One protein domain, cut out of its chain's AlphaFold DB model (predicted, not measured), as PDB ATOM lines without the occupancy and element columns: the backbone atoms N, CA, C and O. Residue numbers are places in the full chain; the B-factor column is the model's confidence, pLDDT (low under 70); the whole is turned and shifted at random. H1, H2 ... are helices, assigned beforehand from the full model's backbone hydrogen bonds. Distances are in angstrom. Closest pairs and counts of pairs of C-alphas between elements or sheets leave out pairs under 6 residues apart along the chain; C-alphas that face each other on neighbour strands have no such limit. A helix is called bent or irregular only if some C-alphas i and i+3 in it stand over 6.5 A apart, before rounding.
ATOM      1  N   ALA A   6      32.777 -12.004 114.001       51.81
ATOM      2  CA  ALA A   6      31.710 -12.902 114.450       51.81
ATOM      3  C   ALA A   6      31.635 -14.214 113.632       51.81
ATOM      4  O   ALA A   6      31.041 -15.180 114.101       51.81
ATOM      5  N   GLU A   7      32.275 -14.255 112.460       54.34
ATOM      6  CA  GLU A   7      32.454 -15.426 111.599       54.34
ATOM      7  C   GLU A   7      33.943 -15.783 111.403       54.34
ATOM      8  O   GLU A   7      34.306 -16.339 110.368       54.34
ATOM      9  N   ILE A   8      34.846 -15.480 112.357       59.59
ATOM     10  CA  ILE A   8      36.148 -16.169 112.339       59.59
ATOM     11  C   ILE A   8      35.846 -17.647 112.557       59.59
ATOM     12  O   ILE A   8      35.488 -18.062 113.661       59.59
ATOM     13  N   ASP A   9      36.006 -18.440 111.504       63.69
ATOM     14  CA  ASP A   9      36.019 -19.888 111.604       63.69
ATOM     15  C   ASP A   9      37.308 -20.318 112.314       63.69
ATOM     16  O   ASP A   9      38.306 -20.697 111.705       63.69
ATOM     17  N   ILE A  10      37.310 -20.188 113.644       64.44
ATOM     18  CA  ILE A  10      38.439 -20.571 114.495       64.44
ATOM     19  C   ILE A  10      38.744 -22.060 114.292       64.44
ATOM     20  O   ILE A  10      39.907 -22.450 114.326       64.44
ATOM     21  N   LEU A  11      37.720 -22.881 114.039       61.88
ATOM     22  CA  LEU A  11      37.880 -24.306 113.763       61.88
ATOM     23  C   LEU A  11      38.572 -24.531 112.412       61.88
ATOM     24  O   LEU A  11      39.581 -25.227 112.376       61.88
ATOM     25  N   GLY A  12      38.129 -23.873 111.341       61.94
ATOM     26  CA  GLY A  12      38.787 -23.918 110.030       61.94
ATOM     27  C   GLY A  12      40.215 -23.358 110.043       61.94
ATOM     28  O   GLY A  12      41.105 -23.883 109.369       61.94
ATOM     29  N   ALA A  13      40.475 -22.347 110.873       60.59
ATOM     30  CA  ALA A  13      41.810 -21.796 111.089       60.59
ATOM     31  C   ALA A  13      42.729 -22.747 111.878       60.59
ATOM     32  O   ALA A  13      43.935 -22.782 111.625       60.59
ATOM     33  N   MET A  14      42.172 -23.527 112.812       62.41
ATOM     34  CA  MET A  14      42.878 -24.603 113.521       62.41
ATOM     35  C   MET A  14      43.108 -25.832 112.631       62.41
ATOM     36  O   MET A  14      44.111 -26.521 112.808       62.41
ATOM     37  N   GLU A  15      42.227 -26.086 111.661       70.25
ATOM     38  CA  GLU A  15      42.410 -27.113 110.625       70.25
ATOM     39  C   GLU A  15      43.430 -26.705 109.547       70.25
ATOM     40  O   GLU A  15      43.942 -27.564 108.832       70.25
ATOM     41  N   GLY A  16      43.769 -25.414 109.447       63.34
ATOM     42  CA  GLY A  16      44.731 -24.888 108.474       63.34
ATOM     43  C   GLY A  16      44.172 -24.746 107.055       63.34
ATOM     44  O   GLY A  16      44.944 -24.605 106.107       63.34
ATOM     45  N   ASN A  17      42.844 -24.772 106.903       68.50
ATOM     46  CA  ASN A  17      42.171 -24.618 105.611       68.50
ATOM     47  C   ASN A  17      42.213 -23.170 105.090       68.50
ATOM     48  O   ASN A  17      42.145 -22.956 103.880       68.50
ATOM     49  N   ASP A  18      42.383 -22.186 105.981       75.38
ATOM     50  CA  ASP A  18      42.547 -20.773 105.630       75.38
ATOM     51  C   ASP A  18      43.848 -20.199 106.210       75.38
ATOM     52  O   ASP A  18      43.938 -19.814 107.377       75.38
ATOM     53  N   VAL A  19      44.872 -20.122 105.355       77.69
ATOM     54  CA  VAL A  19      46.217 -19.645 105.710       77.69
ATOM     55  C   VAL A  19      46.201 -18.208 106.242       77.69
ATOM     56  O   VAL A  19      47.006 -17.877 107.115       77.69
ATOM     57  N   PHE A  20      45.302 -17.349 105.749       75.25
ATOM     58  CA  PHE A  20      45.247 -15.954 106.181       75.25
ATOM     59  C   PHE A  20      44.698 -15.847 107.601       75.25
ATOM     60  O   PHE A  20      45.318 -15.197 108.443       75.25
ATOM     61  N   VAL A  21      43.614 -16.563 107.900       73.94
ATOM     62  CA  VAL A  21      43.025 -16.583 109.246       73.94
ATOM     63  C   VAL A  21      43.975 -17.242 110.254       73.94
ATOM     64  O   VAL A  21      44.147 -16.742 111.370       73.94
ATOM     65  N   THR A  22      44.669 -18.319 109.866       79.69
ATOM     66  CA  THR A  22      45.699 -18.938 110.715       79.69
ATOM     67  C   THR A  22      46.838 -17.956 111.028       79.69
ATOM     68  O   THR A  22      47.274 -17.866 112.178       79.69
ATOM     69  N   LEU A  23      47.311 -17.182 110.044       79.94
ATOM     70  CA  LEU A  23      48.352 -16.167 110.255       79.94
ATOM     71  C   LEU A  23      47.882 -15.028 111.167       79.94
ATOM     72  O   LEU A  23      48.634 -14.609 112.049       79.94
ATOM     73  N   GLU A  24      46.649 -14.551 110.999       76.69
ATOM     74  CA  GLU A  24      46.068 -13.511 111.854       76.69
ATOM     75  C   GLU A  24      45.960 -13.960 113.320       76.69
ATOM     76  O   GLU A  24      46.318 -13.200 114.223       76.69
ATOM     77  N   LEU A  25      45.573 -15.215 113.578       78.56
ATOM     78  CA  LEU A  25      45.554 -15.787 114.932       78.56
ATOM     79  C   LEU A  25      46.955 -15.913 115.543       78.56
ATOM     80  O   LEU A  25      47.146 -15.645 116.733       78.56
ATOM     81  N   ILE A  26      47.956 -16.298 114.751       82.50
ATOM     82  CA  ILE A  26      49.346 -16.345 115.223       82.50
ATOM     83  C   ILE A  26      49.823 -14.936 115.592       82.50
ATOM     84  O   ILE A  26      50.410 -14.744 116.661       82.50
ATOM     85  N   LEU A  27      49.535 -13.935 114.754       81.31
ATOM     86  CA  LEU A  27      49.878 -12.537 115.025       81.31
ATOM     87  C   LEU A  27      49.173 -12.005 116.279       81.31
ATOM     88  O   LEU A  27      49.813 -11.321 117.081       81.31
ATOM     89  N   LEU A  28      47.909 -12.373 116.503       82.94
ATOM     90  CA  LEU A  28      47.170 -12.069 117.731       82.94
ATOM     91  C   LEU A  28      47.889 -12.580 118.972       82.94
ATOM     92  O   LEU A  28      48.090 -11.829 119.927       82.94
ATOM     93  N   LEU A  29      48.299 -13.847 118.961       85.38
ATOM     94  CA  LEU A  29      48.977 -14.463 120.097       85.38
ATOM     95  C   LEU A  29      50.334 -13.815 120.365       85.38
ATOM     96  O   LEU A  29      50.646 -13.485 121.510       85.38
ATOM     97  N   VAL A  30      51.126 -13.586 119.317       86.19
ATOM     98  CA  VAL A  30      52.421 -12.902 119.437       86.19
ATOM     99  C   VAL A  30      52.229 -11.496 120.004       86.19
ATOM    100  O   VAL A  30      52.955 -11.097 120.919       86.19
ATOM    101  N   TYR A  31      51.223 -10.764 119.521       84.81
ATOM    102  CA  TYR A  31      50.922  -9.424 120.007       84.81
ATOM    103  C   TYR A  31      50.490  -9.420 121.470       84.81
ATOM    104  O   TYR A  31      51.043  -8.667 122.274       84.81
ATOM    105  N   PHE A  32      49.561 -10.302 121.835       90.06
ATOM    106  CA  PHE A  32      49.098 -10.449 123.208       90.06
ATOM    107  C   PHE A  32      50.259 -10.742 124.162       90.06
ATOM    108  O   PHE A  32      50.391 -10.089 125.196       90.06
ATOM    109  N   LEU A  33      51.142 -11.681 123.803       91.06
ATOM    110  CA  LEU A  33      52.317 -12.024 124.608       91.06
ATOM    111  C   LEU A  33      53.279 -10.844 124.745       91.06
ATOM    112  O   LEU A  33      53.813 -10.608 125.832       91.06
ATOM    113  N   TRP A  34      53.487 -10.086 123.669       88.25
ATOM    114  CA  TRP A  34      54.344  -8.906 123.688       88.25
ATOM    115  C   TRP A  34      53.778  -7.798 124.584       88.25
ATOM    116  O   TRP A  34      54.479  -7.308 125.476       88.25
ATOM    117  N   ILE A  35      52.497  -7.458 124.417       88.81
ATOM    118  CA  ILE A  35      51.809  -6.473 125.255       88.81
ATOM    119  C   ILE A  35      51.764  -6.941 126.705       88.81
ATOM    120  O   ILE A  35      52.018  -6.142 127.601       88.81
ATOM    121  N   PHE A  36      51.524  -8.225 126.962       93.44
ATOM    122  CA  PHE A  36      51.560  -8.769 128.313       93.44
ATOM    123  C   PHE A  36      52.950  -8.665 128.940       93.44
ATOM    124  O   PHE A  36      53.073  -8.236 130.087       93.44
ATOM    125  N   ALA A  37      54.012  -8.995 128.203       92.06
ATOM    126  CA  ALA A  37      55.380  -8.864 128.692       92.06
ATOM    127  C   ALA A  37      55.734  -7.406 129.023       92.06
ATOM    128  O   ALA A  37      56.414  -7.151 130.021       92.06
ATOM    129  N   TRP A  38      55.258  -6.452 128.219       91.50
ATOM    130  CA  TRP A  38      55.392  -5.026 128.502       91.50
ATOM    131  C   TRP A  38      54.552  -4.602 129.718       91.50
ATOM    132  O   TRP A  38      55.103  -4.069 130.678       91.50
ATOM    133  N   ALA A  39      53.255  -4.911 129.743       91.19
ATOM    134  CA  ALA A  39      52.327  -4.531 130.808       91.19
ATOM    135  C   ALA A  39      52.741  -5.115 132.167       91.19
ATOM    136  O   ALA A  39      52.731  -4.415 133.182       91.19
ATOM    137  N   LYS A  40      53.208  -6.370 132.189       94.31
ATOM    138  CA  LYS A  40      53.755  -7.034 133.381       94.31
ATOM    139  C   LYS A  40      54.910  -6.246 134.005       94.31
ATOM    140  O   LYS A  40      55.019  -6.239 135.230       94.31
ATOM    141  N   LYS A  41      55.757  -5.594 133.198       93.38
ATOM    142  CA  LYS A  41      56.875  -4.768 133.689       93.38
ATOM    143  C   LYS A  41      56.416  -3.435 134.283       93.38
ATOM    144  O   LYS A  41      57.120  -2.907 135.131       93.38
ATOM    145  N   GLN A  42      55.264  -2.913 133.857       92.56
ATOM    146  CA  GLN A  42      54.753  -1.618 134.316       92.56
ATOM    147  C   GLN A  42      53.917  -1.733 135.592       92.56
ATOM    148  O   GLN A  42      54.109  -0.976 136.536       92.56
ATOM    149  N   VAL A  43      52.979  -2.684 135.623       93.62
ATOM    150  CA  VAL A  43      51.922  -2.750 136.655       93.62
ATOM    151  C   VAL A  43      51.874  -4.091 137.400       93.62
ATOM    152  O   VAL A  43      50.990  -4.326 138.222       93.62
ATOM    153  N   GLY A  44      52.822  -4.994 137.127       94.12
ATOM    154  CA  GLY A  44      52.870  -6.340 137.702       94.12
ATOM    155  C   GLY A  44      51.995  -7.357 136.959       94.12
ATOM    156  O   GLY A  44      51.192  -7.016 136.096       94.12
ATOM    157  N   ALA A  45      52.155  -8.647 137.271       91.88
ATOM    158  CA  ALA A  45      51.600  -9.732 136.450       91.88
ATOM    159  C   ALA A  45      50.061  -9.780 136.411       91.88
ATOM    160  O   ALA A  45      49.489  -9.937 135.338       91.88
ATOM    161  N   LYS A  46      49.385  -9.638 137.559       93.06
ATOM    162  CA  LYS A  46      47.915  -9.749 137.636       93.06
ATOM    163  C   LYS A  46      47.214  -8.602 136.904       93.06
ATOM    164  O   LYS A  46      46.354  -8.841 136.065       93.06
ATOM    165  N   ILE A  47      47.614  -7.363 137.201       94.06
ATOM    166  CA  ILE A  47      47.047  -6.157 136.578       94.06
ATOM    167  C   ILE A  47      47.502  -6.057 135.119       94.06
ATOM    168  O   ILE A  47      46.713  -5.712 134.245       94.06
ATOM    169  N   GLY A  48      48.748  -6.437 134.833       93.69
ATOM    170  CA  GLY A  48      49.294  -6.452 133.480       93.69
ATOM    171  C   GLY A  48      48.571  -7.429 132.556       93.69
ATOM    172  O   GLY A  48      48.428  -7.128 131.377       93.69
ATOM    173  N   LEU A  49      48.063  -8.552 133.076       95.25
ATOM    174  CA  LEU A  49      47.243  -9.481 132.294       95.25
ATOM    175  C   LEU A  49      45.925  -8.830 131.867       95.25
ATOM    176  O   LEU A  49      45.592  -8.857 130.688       95.25
ATOM    177  N   LEU A  50      45.208  -8.205 132.807       94.69
ATOM    178  CA  LEU A  50      43.969  -7.481 132.506       94.69
ATOM    179  C   LEU A  50      44.214  -6.362 131.491       94.69
ATOM    180  O   LEU A  50      43.487  -6.252 130.508       94.69
ATOM    181  N   LEU A  51      45.275  -5.578 131.692       91.88
ATOM    182  CA  LEU A  51      45.646  -4.503 130.779       91.88
ATOM    183  C   LEU A  51      45.969  -5.041 129.378       91.88
ATOM    184  O   LEU A  51      45.521  -4.473 128.387       91.88
ATOM    185  N   ALA A  52      46.693  -6.158 129.284       92.00
ATOM    186  CA  ALA A  52      47.024  -6.775 128.008       92.00
ATOM    187  C   ALA A  52      45.797  -7.320 127.276       92.00
ATOM    188  O   ALA A  52      45.694  -7.124 126.067       92.00
ATOM    189  N   VAL A  53      44.848  -7.937 127.987       92.19
ATOM    190  CA  VAL A  53      43.570  -8.378 127.404       92.19
ATOM    191  C   VAL A  53      42.799  -7.183 126.852       92.19
ATOM    192  O   VAL A  53      42.377  -7.222 125.702       92.19
ATOM    193  N   VAL A  54      42.668  -6.102 127.628       90.75
ATOM    194  CA  VAL A  54      41.939  -4.895 127.203       90.75
ATOM    195  C   VAL A  54      42.598  -4.244 125.990       90.75
ATOM    196  O   VAL A  54      41.914  -3.955 125.015       90.75
ATOM    197  N   ILE A  55      43.918  -4.044 126.014       88.00
ATOM    198  CA  ILE A  55      44.654  -3.441 124.892       88.00
ATOM    199  C   ILE A  55      44.537  -4.314 123.643       88.00
ATOM    200  O   ILE A  55      44.228  -3.807 122.569       88.00
ATOM    201  N   THR A  56      44.740  -5.626 123.782       86.88
ATOM    202  CA  THR A  56      44.665  -6.564 122.654       86.88
ATOM    203  C   THR A  56      43.260  -6.598 122.065       86.88
ATOM    204  O   THR A  56      43.119  -6.533 120.851       86.88
ATOM    205  N   TYR A  57      42.223  -6.621 122.907       84.31
ATOM    206  CA  TYR A  57      40.831  -6.541 122.469       84.31
ATOM    207  C   TYR A  57      40.548  -5.221 121.741       84.31
ATOM    208  O   TYR A  57      40.022  -5.221 120.635       84.31
ATOM    209  N   LEU A  58      40.936  -4.080 122.314       83.94
ATOM    210  CA  LEU A  58      40.701  -2.785 121.678       83.94
ATOM    211  C   LEU A  58      41.393  -2.683 120.317       83.94
ATOM    212  O   LEU A  58      40.775  -2.201 119.374       83.94
ATOM    213  N   LEU A  59      42.630  -3.169 120.200       80.25
ATOM    214  CA  LEU A  59      43.335  -3.190 118.923       80.25
ATOM    215  C   LEU A  59      42.679  -4.133 117.918       80.25
ATOM    216  O   LEU A  59      42.392  -3.709 116.810       80.25
ATOM    217  N   PHE A  60      42.401  -5.380 118.287       75.19
ATOM    218  CA  PHE A  60      41.875  -6.356 117.330       75.19
ATOM    219  C   PHE A  60      40.440  -6.069 116.891       75.19
ATOM    220  O   PHE A  60      40.098  -6.325 115.741       75.19
ATOM    221  N   PHE A  61      39.604  -5.541 117.785       73.62
ATOM    222  CA  PHE A  61      38.184  -5.349 117.501       73.62
ATOM    223  C   PHE A  61      37.845  -3.944 117.004       73.62
ATOM    224  O   PHE A  61      36.950  -3.816 116.175       73.62
ATOM    225  N   ASN A  62      38.528  -2.893 117.480       78.38
ATOM    226  CA  ASN A  62      38.232  -1.521 117.043       78.38
ATOM    227  C   ASN A  62      39.197  -0.996 115.977       78.38
ATOM    228  O   ASN A  62      38.825  -0.086 115.246       78.38
ATOM    229  N   PHE A  63      40.413  -1.543 115.887       78.38
ATOM    230  CA  PHE A  63      41.451  -1.056 114.975       78.38
ATOM    231  C   PHE A  63      42.213  -2.215 114.313       78.38
ATOM    232  O   PHE A  63      43.431  -2.332 114.490       78.38
ATOM    233  N   PRO A  64      41.527  -3.100 113.567       69.31
ATOM    234  CA  PRO A  64      42.127  -4.312 113.009       69.31
ATOM    235  C   PRO A  64      43.324  -4.015 112.092       69.31
ATOM    236  O   PRO A  64      44.264  -4.804 112.034       69.31
ATOM    237  N   GLU A  65      43.379  -2.847 111.440       73.12
ATOM    238  CA  GLU A  65      44.567  -2.415 110.692       73.12
ATOM    239  C   GLU A  65      45.851  -2.303 111.542       73.12
ATOM    240  O   GLU A  65      46.956  -2.447 111.012       73.12
ATOM    241  N   LEU A  66      45.746  -2.097 112.858       72.88
ATOM    242  CA  LEU A  66      46.900  -1.954 113.750       72.88
ATOM    243  C   LEU A  66      47.555  -3.295 114.124       72.88
ATOM    244  O   LEU A  66      48.663  -3.293 114.662       72.88
ATOM    245  N   ILE A  67      46.943  -4.435 113.781       70.69
ATOM    246  CA  ILE A  67      47.532  -5.785 113.920       70.69
ATOM    247  C   ILE A  67      48.861  -5.915 113.176       70.69
ATOM    248  O   ILE A  67      49.733  -6.695 113.563       70.69
ATOM    249  N   TRP A  68      49.039  -5.128 112.117       70.88
ATOM    250  CA  TRP A  68      50.257  -5.128 111.318       70.88
ATOM    251  C   TRP A  68      51.410  -4.368 111.983       70.88
ATOM    252  O   TRP A  68      52.566  -4.621 111.649       70.88
ATOM    253  N   VAL A  69      51.148  -3.486 112.956       74.12
ATOM    254  CA  VAL A  69      52.194  -2.713 113.653       74.12
ATOM    255  C   VAL A  69      53.221  -3.634 114.340       74.12
ATOM    256  O   VAL A  69      54.416  -3.464 114.103       74.12
ATOM    257  N   PRO A  70      52.822  -4.656 115.120       69.50
ATOM    258  CA  PRO A  70      53.733  -5.671 115.655       69.50
ATOM    259  C   PRO A  70      54.495  -6.438 114.583       69.50
ATOM    260  O   PRO A  70      55.684  -6.680 114.759       69.50
ATOM    261  N   ALA A  71      53.841  -6.805 113.477       72.38
ATOM    262  CA  ALA A  71      54.490  -7.519 112.382       72.38
ATOM    263  C   ALA A  71      55.605  -6.663 111.756       72.38
ATOM    264  O   ALA A  71      56.721  -7.139 111.558       72.38
ATOM    265  N   ILE A  72      55.340  -5.373 111.535       78.31
ATOM    266  CA  ILE A  72      56.319  -4.404 111.028       78.31
ATOM    267  C   ILE A  72      57.446  -4.184 112.043       78.31
ATOM    268  O   ILE A  72      58.614  -4.200 111.663       78.31
ATOM    269  N   LEU A  73      57.132  -4.021 113.331       76.56
ATOM    270  CA  LEU A  73      58.142  -3.870 114.386       76.56
ATOM    271  C   LEU A  73      59.006  -5.127 114.543       76.56
ATOM    272  O   LEU A  73      60.205  -5.022 114.790       76.56
ATOM    273  N   PHE A  74      58.420  -6.311 114.380       72.31
ATOM    274  CA  PHE A  74      59.131  -7.582 114.406       72.31
ATOM    275  C   PHE A  74      60.073  -7.715 113.207       72.31
ATOM    276  O   PHE A  74      61.258  -7.994 113.391       72.31
ATOM    277  N   LEU A  75      59.592  -7.417 111.996       77.38
ATOM    278  CA  LEU A  75      60.430  -7.350 110.796       77.38
ATOM    279  C   LEU A  75      61.553  -6.319 110.962       77.38
ATOM    280  O   LEU A  75      62.708  -6.616 110.670       77.38
ATOM    281  N   TRP A  76      61.260  -5.142 111.514       75.31
ATOM    282  CA  TRP A  76      62.275  -4.136 111.822       75.31
ATOM    283  C   TRP A  76      63.290  -4.626 112.860       75.31
ATOM    284  O   TRP A  76      64.480  -4.357 112.743       75.31
ATOM    285  N   SER A  77      62.861  -5.377 113.874       71.44
ATOM    286  CA  SER A  77      63.769  -5.938 114.876       71.44
ATOM    287  C   SER A  77      64.716  -6.991 114.295       71.44
ATOM    288  O   SER A  77      65.833  -7.123 114.795       71.44
ATOM    289  N   ILE A  78      64.273  -7.749 113.288       76.94
ATOM    290  CA  ILE A  78      65.081  -8.781 112.623       76.94
ATOM    291  C   ILE A  78      66.010  -8.148 111.587       76.94
ATOM    292  O   ILE A  78      67.209  -8.391 111.614       76.94
ATOM    293  N   PHE A  79      65.471  -7.313 110.700       78.56
ATOM    294  CA  PHE A  79      66.193  -6.804 109.530       78.56
ATOM    295  C   PHE A  79      66.806  -5.412 109.730       78.56
ATOM    296  O   PHE A  79      67.739  -5.033 109.025       78.56
ATOM    297  N   GLY A  80      66.297  -4.620 110.674       65.69
ATOM    298  CA  GLY A  80      66.677  -3.214 110.831       65.69
ATOM    299  C   GLY A  80      68.120  -3.012 111.287       65.69
ATOM    300  O   GLY A  80      68.748  -2.034 110.889       65.69
ATOM    301  N   LYS A  81      68.681  -3.942 112.072       64.69
ATOM    302  CA  LYS A  81      70.087  -3.864 112.505       64.69
ATOM    303  C   LYS A  81      71.047  -4.072 111.332       64.69
ATOM    304  O   LYS A  81      71.929  -3.246 111.120       64.69
ATOM    305  N   ASP A  82      70.791  -5.090 110.514       69.06
ATOM    306  CA  ASP A  82      71.622  -5.417 109.350       69.06
ATOM    307  C   ASP A  82      71.536  -4.359 108.240       69.06
ATOM    308  O   ASP A  82      72.507  -4.121 107.520       69.06
ATOM    309  N   LEU A  83      70.382  -3.700 108.085       66.25
ATOM    310  CA  LEU A  83      70.203  -2.622 107.109       66.25
ATOM    311  C   LEU A  83      70.901  -1.323 107.534       66.25
ATOM    312  O   LEU A  83      71.463  -0.639 106.682       66.25
ATOM    313  N   LEU A  84      70.907  -0.995 108.831       66.88
ATOM    314  CA  LEU A  84      71.573   0.203 109.354       66.88
ATOM    315  C   LEU A  84      73.100   0.070 109.361       66.88
ATOM    316  O   LEU A  84      73.792   1.048 109.086       66.88
ATOM    317  N   GLU A  85      73.634  -1.127 109.610       65.06
ATOM    318  CA  GLU A  85      75.081  -1.388 109.533       65.06
ATOM    319  C   GLU A  85      75.632  -1.308 108.100       65.06
ATOM    320  O   GLU A  85      76.818  -1.046 107.898       65.06
ATOM    321  N   ARG A  86      74.771  -1.477 107.089       61.31
ATOM    322  CA  ARG A  86      75.139  -1.405 105.668       61.31
ATOM    323  C   ARG A  86      75.066  -0.008 105.065       61.31
ATOM    324  O   ARG A  86      75.414   0.136 103.896       61.31
ATOM    325  N   ILE A  87      74.648   1.012 105.815       69.38
ATOM    326  CA  ILE A  87      74.752   2.402 105.360       69.38
ATOM    327  C   ILE A  87      76.174   2.868 105.701       69.38
ATOM    328  O   ILE A  87      76.444   3.161 106.870       69.38
TER     329      ILE A  87
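What this domain is: This is residues 6 to 87 of the 91 residues of an uncharacterized protein of uncultured archaeon (UniProt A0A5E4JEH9). A steeply crossed helical hairpin, H2 and H3, makes the body, and a long helix, H4, turns off from the end of H3, crosses H2 and goes on as an arm, whose residues 75 to 87 stick out free. The short H1 makes a corner with the beginning of H2, at the end of H2 away from the hairpin's turn. The printed part has 82 residues, with four named helices in the order H1, H2, H3, H4 and no named strand; the class is all helix. The whole is loose, with a radius of gyration of the C-alphas of 15.2 A, and its C-alphas span 46 by 35 by 21 A.

How they stand to each other: H2, residues 19 to 43, is the hub and touches the three other helices. It touches H3, residues 45 to 62, with 26 pairs of C-alphas within 8 A; the closest C-alphas, those of Ala 39 and Gly 48, are 4.5 A apart. The two form a helical hairpin and run opposite ways at a steep tilt of 39 degrees. H4, residues 64 to 85, touches H2 about perpendicular, at 78 degrees, with residues 67 to 71 of H4 and residues 27 to 31 of H2 alone; the closest C-alphas, those of Tyr 31 and Pro 70, are 6.4 A apart. H3 and H4 touch only at the corner by their link, the closest C-alphas being those of Leu 59 and Leu 66 at 6.4 A; their tilt of 72 degrees is only just about perpendicular. H1, residues 10 to 15, touches H2 only at the corner, with the C-alphas of Ala 13 and Thr 22 closest at 4.8 A, at a steep tilt of 62 degrees, opposite ways. H1 is apart from H3 and from H4. In H1 every O i to N i+4 pair is within hydrogen-bond range; in H2 20 of 21 are, in H3 13 of 14 and in H4 12 of 18.

Where its parts are: H2 is 35.7 A from first to last C-alpha, from C-alpha 19 at (46.217, -19.645, 105.710) to C-alpha 43 at (51.922, -2.750, 136.655). H3 is 25.0 A long, H4 33.3 A and H1 8.6 A. H4 ends at C-alpha 85, (75.081, -1.388, 109.533). It has a kink of 45 degrees near residue 79 and is irregular, with C-alphas 78 and 81 7.0 A apart.

The domain as a whole: The two C-alphas farthest apart, those of Ala 6 and Ile 87, are 46.6 A apart. Residues 61 to 66, of which 64 to 66 belong to H4, and residues 75 to 87, of which 75 to 85 belong to H4, stand free. The printed part has no cut, and its three links between helices are tight. The mean pLDDT of the printed part is 78.3; residues 6 to 14, 16 to 17, 64, 70 and 80 to 87 are under 70.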